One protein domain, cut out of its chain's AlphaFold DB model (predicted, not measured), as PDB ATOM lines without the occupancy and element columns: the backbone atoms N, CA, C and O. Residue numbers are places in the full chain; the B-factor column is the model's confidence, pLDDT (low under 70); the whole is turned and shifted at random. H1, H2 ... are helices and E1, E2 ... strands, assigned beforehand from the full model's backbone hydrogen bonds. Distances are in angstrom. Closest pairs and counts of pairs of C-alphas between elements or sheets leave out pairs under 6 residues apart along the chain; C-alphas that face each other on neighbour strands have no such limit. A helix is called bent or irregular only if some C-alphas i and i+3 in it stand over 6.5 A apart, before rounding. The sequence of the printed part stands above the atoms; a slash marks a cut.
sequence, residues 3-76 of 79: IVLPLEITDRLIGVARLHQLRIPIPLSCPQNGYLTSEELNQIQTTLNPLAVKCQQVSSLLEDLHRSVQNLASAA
ATOM      1  N   ILE A   3     207.290 162.817  74.750       76.38
ATOM      2  CA  ILE A   3     207.572 164.238  74.648       76.38
ATOM      3  C   ILE A   3     208.865 164.371  73.851       76.38
ATOM      4  O   ILE A   3     209.879 163.751  74.172       76.38
ATOM      5  N   VAL A   4     208.805 165.172  72.793       80.44
ATOM      6  CA  VAL A   4     209.923 165.401  71.883       80.44
ATOM      7  C   VAL A   4     210.543 166.751  72.197       80.44
ATOM      8  O   VAL A   4     209.954 167.790  71.929       80.44
ATOM      9  N   LEU A   5     211.741 166.753  72.754       77.19
ATOM     10  CA  LEU A   5     212.453 167.972  73.091       77.19
ATOM     11  C   LEU A   5     213.408 168.386  71.970       77.19
ATOM     12  O   LEU A   5     214.015 167.531  71.314       77.19
ATOM     13  N   PRO A   6     213.585 169.700  71.760       81.19
ATOM     14  CA  PRO A   6     214.689 170.225  70.974       81.19
ATOM     15  C   PRO A   6     216.031 169.714  71.502       81.19
ATOM     16  O   PRO A   6     216.223 169.556  72.716       81.19
ATOM     17  N   LEU A   7     216.983 169.506  70.591       78.94
ATOM     18  CA  LEU A   7     218.332 169.073  70.952       78.94
ATOM     19  C   LEU A   7     219.006 170.057  71.919       78.94
ATOM     20  O   LEU A   7     219.633 169.633  72.876       78.94
ATOM     21  N   GLU A   8     218.799 171.362  71.728       82.06
ATOM     22  CA  GLU A   8     219.391 172.412  72.567       82.06
ATOM     23  C   GLU A   8     218.963 172.310  74.041       82.06
ATOM     24  O   GLU A   8     219.785 172.418  74.952       82.06
ATOM     25  N   ILE A   9     217.679 172.028  74.289       81.69
ATOM     26  CA  ILE A   9     217.153 171.826  75.646       81.69
ATOM     27  C   ILE A   9     217.697 170.525  76.233       81.69
ATOM     28  O   ILE A   9     218.066 170.474  77.404       81.69
ATOM     29  N   THR A  10     217.777 169.485  75.404       81.69
ATOM     30  CA  THR A  10     218.311 168.175  75.785       81.69
ATOM     31  C   THR A  10     219.780 168.278  76.203       81.69
ATOM     32  O   THR A  10     220.163 167.756  77.249       81.69
ATOM     33  N   ASP A  11     220.586 169.017  75.445       82.19
ATOM     34  CA  ASP A  11     222.009 169.220  75.707       82.19
ATOM     35  C   ASP A  11     222.233 170.036  76.989       82.19
ATOM     36  O   ASP A  11     222.980 169.619  77.880       82.19
ATOM     37  N   ARG A  12     221.483 171.137  77.169       83.19
ATOM     38  CA  ARG A  12     221.518 171.922  78.416       83.19
ATOM     39  C   ARG A  12     221.081 171.085  79.622       83.19
ATOM     40  O   ARG A  12     221.676 171.212  80.692       83.19
ATOM     41  N   LEU A  13     220.091 170.207  79.464       82.00
ATOM     42  CA  LEU A  13     219.640 169.303  80.522       82.00
ATOM     43  C   LEU A  13     220.726 168.303  80.923       82.00
ATOM     44  O   LEU A  13     220.996 168.142  82.113       82.00
ATOM     45  N   ILE A  14     221.387 167.677  79.950       82.06
ATOM     46  CA  ILE A  14     222.512 166.764  80.193       82.06
ATOM     47  C   ILE A  14     223.675 167.510  80.861       82.06
ATOM     48  O   ILE A  14     224.285 166.988  81.799       82.06
ATOM     49  N   GLY A  15     223.961 168.739  80.427       84.06
ATOM     50  CA  GLY A  15     224.981 169.602  81.019       84.06
ATOM     51  C   GLY A  15     224.703 169.906  82.491       84.06
ATOM     52  O   GLY A  15     225.562 169.668  83.339       84.06
ATOM     53  N   VAL A  16     223.485 170.346  82.813       81.88
ATOM     54  CA  VAL A  16     223.040 170.601  84.195       81.88
ATOM     55  C   VAL A  16     223.083 169.324  85.034       81.88
ATOM     56  O   VAL A  16     223.575 169.345  86.161       81.88
ATOM     57  N   ALA A  17     222.626 168.197  84.485       81.25
ATOM     58  CA  ALA A  17     222.645 166.912  85.174       81.25
ATOM     59  C   ALA A  17     224.063 166.471  85.532       81.25
ATOM     60  O   ALA A  17     224.315 166.053  86.661       81.25
ATOM     61  N   ARG A  18     225.005 166.601  84.592       82.31
ATOM     62  CA  ARG A  18     226.419 166.297  84.828       82.31
ATOM     63  C   ARG A  18     227.042 167.246  85.838       82.31
ATOM     64  O   ARG A  18     227.741 166.785  86.736       82.31
ATOM     65  N   LEU A  19     226.774 168.544  85.712       83.69
ATOM     66  CA  LEU A  19     227.356 169.575  86.566       83.69
ATOM     67  C   LEU A  19     226.898 169.437  88.023       83.69
ATOM     68  O   LEU A  19     227.703 169.583  88.937       83.69
ATOM     69  N   HIS A  20     225.630 169.087  88.237       76.19
ATOM     70  CA  HIS A  20     225.055 168.872  89.566       76.19
ATOM     71  C   HIS A  20     225.058 167.399  90.016       76.19
ATOM     72  O   HIS A  20     224.470 167.088  91.050       76.19
ATOM     73  N   GLN A  21     225.700 166.501  89.258       79.75
ATOM     74  CA  GLN A  21     225.722 165.048  89.495       79.75
ATOM     75  C   GLN A  21     224.336 164.448  89.794       79.75
ATOM     76  O   GLN A  21     224.172 163.579  90.654       79.75
ATOM     77  N   LEU A  22     223.317 164.917  89.078       77.06
ATOM     78  CA  LEU A  22     221.945 164.472  89.261       77.06
ATOM     79  C   LEU A  22     221.712 163.136  88.573       77.06
ATOM     80  O   LEU A  22     222.057 162.940  87.409       77.06
ATOM     81  N   ARG A  23     221.026 162.236  89.279       74.62
ATOM     82  CA  ARG A  23     220.438 161.039  88.677       74.62
ATOM     83  C   ARG A  23     219.070 161.388  88.108       74.62
ATOM     84  O   ARG A  23     218.053 161.093  88.723       74.62
ATOM     85  N   ILE A  24     219.067 162.047  86.955       75.06
ATOM     86  CA  ILE A  24     217.858 162.214  86.151       75.06
ATOM     87  C   ILE A  24     217.859 161.229  84.979       75.06
ATOM     88  O   ILE A  24     218.939 160.856  84.509       75.06
ATOM     89  N   PRO A  25     216.677 160.795  84.507       71.25
ATOM     90  CA  PRO A  25     216.582 160.002  83.290       71.25
ATOM     91  C   PRO A  25     217.237 160.754  82.129       71.25
ATOM     92  O   PRO A  25     216.983 161.941  81.912       71.25
ATOM     93  N   ILE A  26     218.143 160.067  81.430       66.38
ATOM     94  CA  ILE A  26     218.859 160.628  80.286       66.38
ATOM     95  C   ILE A  26     217.898 160.576  79.098       66.38
ATOM     96  O   ILE A  26     217.494 159.475  78.720       66.38
ATOM     97  N   PRO A  27     217.551 161.721  78.487       67.81
ATOM     98  CA  PRO A  27     216.729 161.730  77.289       67.81
ATOM     99  C   PRO A  27     217.381 160.868  76.214       67.81
ATOM    100  O   PRO A  27     218.574 161.029  75.925       67.81
ATOM    101  N   LEU A  28     216.607 159.986  75.582       66.94
ATOM    102  CA  LEU A  28     217.083 159.277  74.401       66.94
ATOM    103  C   LEU A  28     217.307 160.318  73.307       66.94
ATOM    104  O   LEU A  28     216.364 160.860  72.738       66.94
ATOM    105  N   SER A  29     218.570 160.654  73.079       63.12
ATOM    106  CA  SER A  29     218.963 161.724  72.172       63.12
ATOM    107  C   SER A  29     219.179 161.128  70.785       63.12
ATOM    108  O   SER A  29     220.145 160.405  70.557       63.12
ATOM    109  N   CYS A  30     218.268 161.405  69.858       56.75
ATOM    110  CA  CYS A  30     218.514 161.222  68.432       56.75
ATOM    111  C   CYS A  30     219.230 162.460  67.880       56.75
ATOM    112  O   CYS A  30     219.128 163.530  68.474       56.75
ATOM    113  N   PRO A  31     219.890 162.370  66.713       57.47
ATOM    114  CA  PRO A  31     220.665 163.469  66.124       57.47
ATOM    115  C   PRO A  31     219.904 164.791  65.903       57.47
ATOM    116  O   PRO A  31     220.536 165.800  65.611       57.47
ATOM    117  N   GLN A  32     218.573 164.805  66.027       61.72
ATOM    118  CA  GLN A  32     217.741 166.001  65.854       61.72
ATOM    119  C   GLN A  32     216.876 166.339  67.084       61.72
ATOM    120  O   GLN A  32     216.542 167.507  67.287       61.72
ATOM    121  N   ASN A  33     216.545 165.363  67.940       72.06
ATOM    122  CA  ASN A  33     215.606 165.547  69.049       72.06
ATOM    123  C   ASN A  33     215.914 164.620  70.231       72.06
ATOM    124  O   ASN A  33     216.346 163.483  70.040       72.06
ATOM    125  N   GLY A  34     215.626 165.092  71.445       79.44
ATOM    126  CA  GLY A  34     215.576 164.264  72.647       79.44
ATOM    127  C   GLY A  34     214.175 163.699  72.858       79.44
ATOM    128  O   GLY A  34     213.189 164.414  72.706       79.44
ATOM    129  N   TYR A  35     214.070 162.428  73.225       80.00
ATOM    130  CA  TYR A  35     212.803 161.789  73.562       80.00
ATOM    131  C   TYR A  35     212.758 161.486  75.052       80.00
ATOM    132  O   TYR A  35     213.677 160.875  75.600       80.00
ATOM    133  N   LEU A  36     211.670 161.909  75.688       81.44
ATOM    134  CA  LEU A  36     211.362 161.625  77.084       81.44
ATOM    135  C   LEU A  36     209.912 161.194  77.201       81.44
ATOM    136  O   LEU A  36     209.039 161.668  76.479       81.44
ATOM    137  N   THR A  37     209.620 160.323  78.141       82.75
ATOM    138  CA  THR A  37     208.244 160.058  78.544       82.75
ATOM    139  C   THR A  37     207.744 161.139  79.501       82.75
ATOM    140  O   THR A  37     208.514 161.852  80.145       82.75
ATOM    141  N   SER A  38     206.422 161.256  79.625       79.94
ATOM    142  CA  SER A  38     205.792 162.115  80.637       79.94
ATOM    143  C   SER A  38     206.249 161.790  82.065       79.94
ATOM    144  O   SER A  38     206.328 162.689  82.895       79.94
ATOM    145  N   GLU A  39     206.562 160.524  82.347       82.62
ATOM    146  CA  GLU A  39     207.064 160.086  83.652       82.62
ATOM    147  C   GLU A  39     208.504 160.554  83.888       82.62
ATOM    148  O   GLU A  39     208.793 161.167  84.917       82.62
ATOM    149  N   GLU A  40     209.384 160.364  82.902       83.31
ATOM    150  CA  GLU A  40     210.768 160.841  82.974       83.31
ATOM    151  C   GLU A  40     210.837 162.365  83.092       83.31
ATOM    152  O   GLU A  40     211.605 162.899  83.892       83.31
ATOM    153  N   LEU A  41     209.991 163.082  82.350       82.31
ATOM    154  CA  LEU A  41     209.892 164.533  82.453       82.31
ATOM    155  C   LEU A  41     209.436 164.968  83.850       82.31
ATOM    156  O   LEU A  41     209.986 165.917  84.400       82.31
ATOM    157  N   ASN A  42     208.484 164.262  84.461       83.62
ATOM    158  CA  ASN A  42     208.031 164.579  85.814       83.62
ATOM    159  C   ASN A  42     209.131 164.314  86.863       83.62
ATOM    160  O   ASN A  42     209.344 165.127  87.766       83.62
ATOM    161  N   GLN A  43     209.901 163.232  86.709       85.00
ATOM    162  CA  GLN A  43     211.083 162.970  87.542       85.00
ATOM    163  C   GLN A  43     212.140 164.069  87.403       85.00
ATOM    164  O   GLN A  43     212.676 164.546  88.407       85.00
ATOM    165  N   ILE A  44     212.418 164.500  86.173       84.19
ATOM    166  CA  ILE A  44     213.330 165.607  85.879       84.19
ATOM    167  C   ILE A  44     212.853 166.881  86.562       84.19
ATOM    168  O   ILE A  44     213.629 167.498  87.287       84.19
ATOM    169  N   GLN A  45     211.586 167.261  86.375       83.19
ATOM    170  CA  GLN A  45     211.038 168.470  86.985       83.19
ATOM    171  C   GLN A  45     211.134 168.400  88.504       83.19
ATOM    172  O   GLN A  45     211.639 169.330  89.117       83.19
ATOM    173  N   THR A  46     210.754 167.275  89.107       85.38
ATOM    174  CA  THR A  46     210.833 167.069  90.560       85.38
ATOM    175  C   THR A  46     212.266 167.203  91.082       85.38
ATOM    176  O   THR A  46     212.488 167.786  92.141       85.38
ATOM    177  N   THR A  47     213.249 166.719  90.321       84.12
ATOM    178  CA  THR A  47     214.671 166.776  90.694       84.12
ATOM    179  C   THR A  47     215.269 168.171  90.490       84.12
ATOM    180  O   THR A  47     216.075 168.630  91.299       84.12
ATOM    181  N   LEU A  48     214.871 168.868  89.423       82.75
ATOM    182  CA  LEU A  48     215.374 170.197  89.077       82.75
ATOM    183  C   LEU A  48     214.673 171.323  89.841       82.75
ATOM    184  O   LEU A  48     215.290 172.357  90.057       82.75
ATOM    185  N   ASN A  49     213.434 171.141  90.300       82.81
ATOM    186  CA  ASN A  49     212.673 172.155  91.036       82.81
ATOM    187  C   ASN A  49     213.423 172.713  92.270       82.81
ATOM    188  O   ASN A  49     213.584 173.930  92.369       82.81
ATOM    189  N   PRO A  50     213.988 171.889  93.179       83.75
ATOM    190  CA  PRO A  50     214.775 172.411  94.302       83.75
ATOM    191  C   PRO A  50     216.090 173.086  93.874       83.75
ATOM    192  O   PRO A  50     216.635 173.903  94.619       83.75
ATOM    193  N   LEU A  51     216.610 172.765  92.685       82.19
ATOM    194  CA  LEU A  51     217.799 173.402  92.119       82.19
ATOM    195  C   LEU A  51     217.479 174.698  91.380       82.19
ATOM    196  O   LEU A  51     218.301 175.606  91.411       82.19
ATOM    197  N   ALA A  52     216.295 174.825  90.783       81.88
ATOM    198  CA  ALA A  52     215.824 176.045  90.138       81.88
ATOM    199  C   ALA A  52     215.780 177.220  91.117       81.88
ATOM    200  O   ALA A  52     216.163 178.331  90.765       81.88
ATOM    201  N   VAL A  53     215.418 176.950  92.376       80.12
ATOM    202  CA  VAL A  53     215.421 177.950  93.458       80.12
ATOM    203  C   VAL A  53     216.833 178.471  93.755       80.12
ATOM    204  O   VAL A  53     217.000 179.611  94.178       80.12
ATOM    205  N   LYS A  54     217.861 177.646  93.537       81.25
ATOM    206  CA  LYS A  54     219.265 177.983  93.824       81.25
ATOM    207  C   LYS A  54     220.046 178.431  92.591       81.25
ATOM    208  O   LYS A  54     221.071 179.090  92.733       81.25
ATOM    209  N   CYS A  55     219.603 178.045  91.400       82.19
ATOM    210  CA  CYS A  55     220.333 178.225  90.159       82.19
ATOM    211  C   CYS A  55     219.395 178.725  89.060       82.19
ATOM    212  O   CYS A  55     218.571 177.985  88.520       82.19
ATOM    213  N   GLN A  56     219.577 179.988  88.680       82.62
ATOM    214  CA  GLN A  56     218.763 180.644  87.657       82.62
ATOM    215  C   GLN A  56     218.861 179.950  86.286       82.62
ATOM    216  O   GLN A  56     217.883 179.914  85.542       82.62
ATOM    217  N   GLN A  57     220.004 179.327  85.972       82.06
ATOM    218  CA  GLN A  57     220.169 178.526  84.753       82.06
ATOM    219  C   GLN A  57     219.233 177.310  84.728       82.06
ATOM    220  O   GLN A  57     218.672 176.992  83.680       82.06
ATOM    221  N   VAL A  58     219.032 176.660  85.879       83.44
ATOM    222  CA  VAL A  58     218.115 175.522  86.027       83.44
ATOM    223  C   VAL A  58     216.661 175.979  85.935       83.44
ATOM    224  O   VAL A  58     215.860 175.304  85.297       83.44
ATOM    225  N   SER A  59     216.329 177.140  86.511       85.38
ATOM    226  CA  SER A  59     214.990 177.731  86.376       85.38
ATOM    227  C   SER A  59     214.638 178.006  84.914       85.38
ATOM    228  O   SER A  59     213.599 177.555  84.442       85.38
ATOM    229  N   SER A  60     215.535 178.666  84.175       86.38
ATOM    230  CA  SER A  60     215.331 178.949  82.748       86.38
ATOM    231  C   SER A  60     215.181 177.664  81.930       86.38
ATOM    232  O   SER A  60     214.301 177.586  81.081       86.38
ATOM    233  N   LEU A  61     215.978 176.630  82.224       83.44
ATOM    234  CA  LEU A  61     215.848 175.321  81.579       83.44
ATOM    235  C   LEU A  61     214.472 174.682  81.829       83.44
ATOM    236  O   LEU A  61     213.888 174.090  80.925       83.44
ATOM    237  N   LEU A  62     213.966 174.780  83.059       84.50
ATOM    238  CA  LEU A  62     212.656 174.263  83.450       84.50
ATOM    239  C   LEU A  62     211.522 174.972  82.704       84.50
ATOM    240  O   LEU A  62     210.584 174.310  82.258       84.50
ATOM    241  N   GLU A  63     211.624 176.288  82.526       85.62
ATOM    242  CA  GLU A  63     210.679 177.074  81.728       85.62
ATOM    243  C   GLU A  63     210.740 176.709  80.239       85.62
ATOM    244  O   GLU A  63     209.694 176.502  79.623       85.62
ATOM    245  N   ASP A  64     211.940 176.556  79.672       83.69
ATOM    246  CA  ASP A  64     212.151 176.107  78.286       83.69
ATOM    247  C   ASP A  64     211.550 174.708  78.044       83.69
ATOM    248  O   ASP A  64     210.883 174.461  77.032       83.69
ATOM    249  N   LEU A  65     211.730 173.798  79.007       80.88
ATOM    250  CA  LEU A  65     211.099 172.478  79.037       80.88
ATOM    251  C   LEU A  65     209.575 172.591  79.041       80.88
ATOM    252  O   LEU A  65     208.910 171.970  78.212       80.88
ATOM    253  N   HIS A  66     209.017 173.394  79.949       81.25
ATOM    254  CA  HIS A  66     207.572 173.583  80.075       81.25
ATOM    255  C   HIS A  66     206.967 174.159  78.795       81.25
ATOM    256  O   HIS A  66     205.940 173.674  78.317       81.25
ATOM    257  N   ARG A  67     207.640 175.149  78.203       82.44
ATOM    258  CA  ARG A  67     207.242 175.775  76.944       82.44
ATOM    259  C   ARG A  67     207.318 174.788  75.782       82.44
ATOM    260  O   ARG A  67     206.412 174.770  74.957       82.44
ATOM    261  N   SER A  68     208.336 173.927  75.730       78.38
ATOM    262  CA  SER A  68     208.414 172.869  74.712       78.38
ATOM    263  C   SER A  68     207.286 171.854  74.844       78.38
ATOM    264  O   SER A  68     206.662 171.508  73.845       78.38
ATOM    265  N   VAL A  69     206.961 171.422  76.065       76.19
ATOM    266  CA  VAL A  69     205.826 170.519  76.313       76.19
ATOM    267  C   VAL A  69     204.501 171.173  75.922       76.19
ATOM    268  O   VAL A  69     203.687 170.536  75.259       76.19
ATOM    269  N   GLN A  70     204.293 172.442  76.282       72.75
ATOM    270  CA  GLN A  70     203.099 173.197  75.892       72.75
ATOM    271  C   GLN A  70     202.996 173.358  74.377       72.75
ATOM    272  O   GLN A  70     201.932 173.110  73.824       72.75
ATOM    273  N   ASN A  71     204.092 173.686  73.692       68.75
ATOM    274  CA  ASN A  71     204.105 173.792  72.235       68.75
ATOM    275  C   ASN A  71     203.752 172.462  71.559       68.75
ATOM    276  O   ASN A  71     203.011 172.463  70.583       68.75
ATOM    277  N   LEU A  72     204.217 171.327  72.086       64.44
ATOM    278  CA  LEU A  72     203.836 170.001  71.580       64.44
ATOM    279  C   LEU A  72     202.366 169.676  71.861       64.44
ATOM    280  O   LEU A  72     201.693 169.111  71.004       64.44
ATOM    281  N   ALA A  73     201.861 170.042  73.041       57.91
ATOM    282  CA  ALA A  73     200.456 169.868  73.399       57.91
ATOM    283  C   ALA A  73     199.530 170.747  72.540       57.91
ATOM    284  O   ALA A  73     198.451 170.309  72.158       57.91
ATOM    285  N   SER A  74     199.966 171.958  72.188       55.03
ATOM    286  CA  SER A  74     199.257 172.864  71.278       55.03
ATOM    287  C   SER A  74     199.422 172.495  69.801       55.03
ATOM    288  O   SER A  74     198.589 172.883  68.988       55.03
ATOM    289  N   ALA A  75     200.466 171.740  69.446       49.09
ATOM    290  CA  ALA A  75     200.709 171.237  68.094       49.09
ATOM    291  C   ALA A  75     200.053 169.874  67.814       49.09
ATOM    292  O   ALA A  75     200.175 169.375  66.697       49.09
ATOM    293  N   ALA A  76     199.356 169.266  68.783       42.38
ATOM    294  CA  ALA A  76     198.520 168.099  68.527       42.38
ATOM    295  C   ALA A  76     197.323 168.535  67.659       42.38
ATOM    296  O   ALA A  76     196.467 169.280  68.144       42.38
TER     297      ALA A  76
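Overview. This is residues 3 to 76 of the 79 residues of an uncharacterized protein of Leptolyngbya sp. SIO4C5 (UniProt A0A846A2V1). What does the model look like at first sight? Three helices, H1, H2 and H3, lie round a triangle, with H3 running opposite ways to the other two, and a small antiparallel ribbon of two strands, E1 and E2, sits by the beginnings of H1 and H2 and near the later part of H3. H2 and H3 make a helical hairpin, and the long stretch of residues 20 to 32 leads back from the end of H1 to E2. What is it made of, and how large is it? The printed part has 74 residues with three named helices and two named strands, in the order E1, H1, E2, H2, H3, and its class is mostly helix. It is compact, with a radius of gyration of the C-alphas of 11.4 A, and spans 34 by 23 by 20 A.

Along the chain. Where does the first half begin? E1 is residues 3 to 6, with C-alpha 3 at (207.572, 164.238, 74.648). H1 follows as residues 7 to 19, 18.0 A from first to last C-alpha. What comes after the long stretch? E2 is residues 33 to 37, 13.2 A long, and H2 is residues 38 to 52, 19.6 A long, beginning at C-alpha 38 (205.792, 162.115, 80.637). H2 is irregular, but only just: C-alphas 47 and 50 are 6.7 A apart. Where does the last element end? H3, residues 56 to 74, is 26.6 A long and ends at C-alpha 74 (199.257, 172.864, 71.278).

Arrangement. How are the strands paired? E1 and E2 are antiparallel neighbours at 152 degrees, with N 3 and O 36 2.7 A apart and N 34 and O 5 2.9 A apart, both within hydrogen-bond range. Residues 28 to 29 also pair, antiparallel, with residues 34 to 35 of E2. What is near the strands? The closest C-alphas of E1 and H3 are those of Leu 5 and Ser 68, 6.6 A apart, while E2 and H3 are apart. How do the helices stand? H1 and H3 touch, closest at the C-alphas of Ile 9 and Leu 65, 7.0 A, with a shallow tilt of 34 degrees, only just short of steep, opposite ways; H3 touches H1 with residues 58 to 65 alone. The hairpin of H2 and H3 touches closest at the C-alphas of Ala 52 and Ser 59, 4.2 A, with a shallow tilt of 28 degrees, opposite ways, and H3 uses residues 58 to 62 alone. H1 and H2 are near each other, with 7 pairs of C-alphas within 10 A. Are the helix backbones complete? In H1 and H3 every O i to N i+4 pair is within hydrogen-bond range, and in H2 9 of 11 are.

Size, cuts and confidence. How far does it reach? The two C-alphas farthest apart are those of Gln 21 and Ala 76, 34.5 A. Is it continuous? The printed part has no cut, and the link from H1 to E2, 13 residues, is long, while the links E1 to H1, E2 to H2 and H2 to H3 are tight. Where is confidence low? The mean pLDDT of the printed part is 77.4, and residues 26 to 32 and 71 to 76 are under 70.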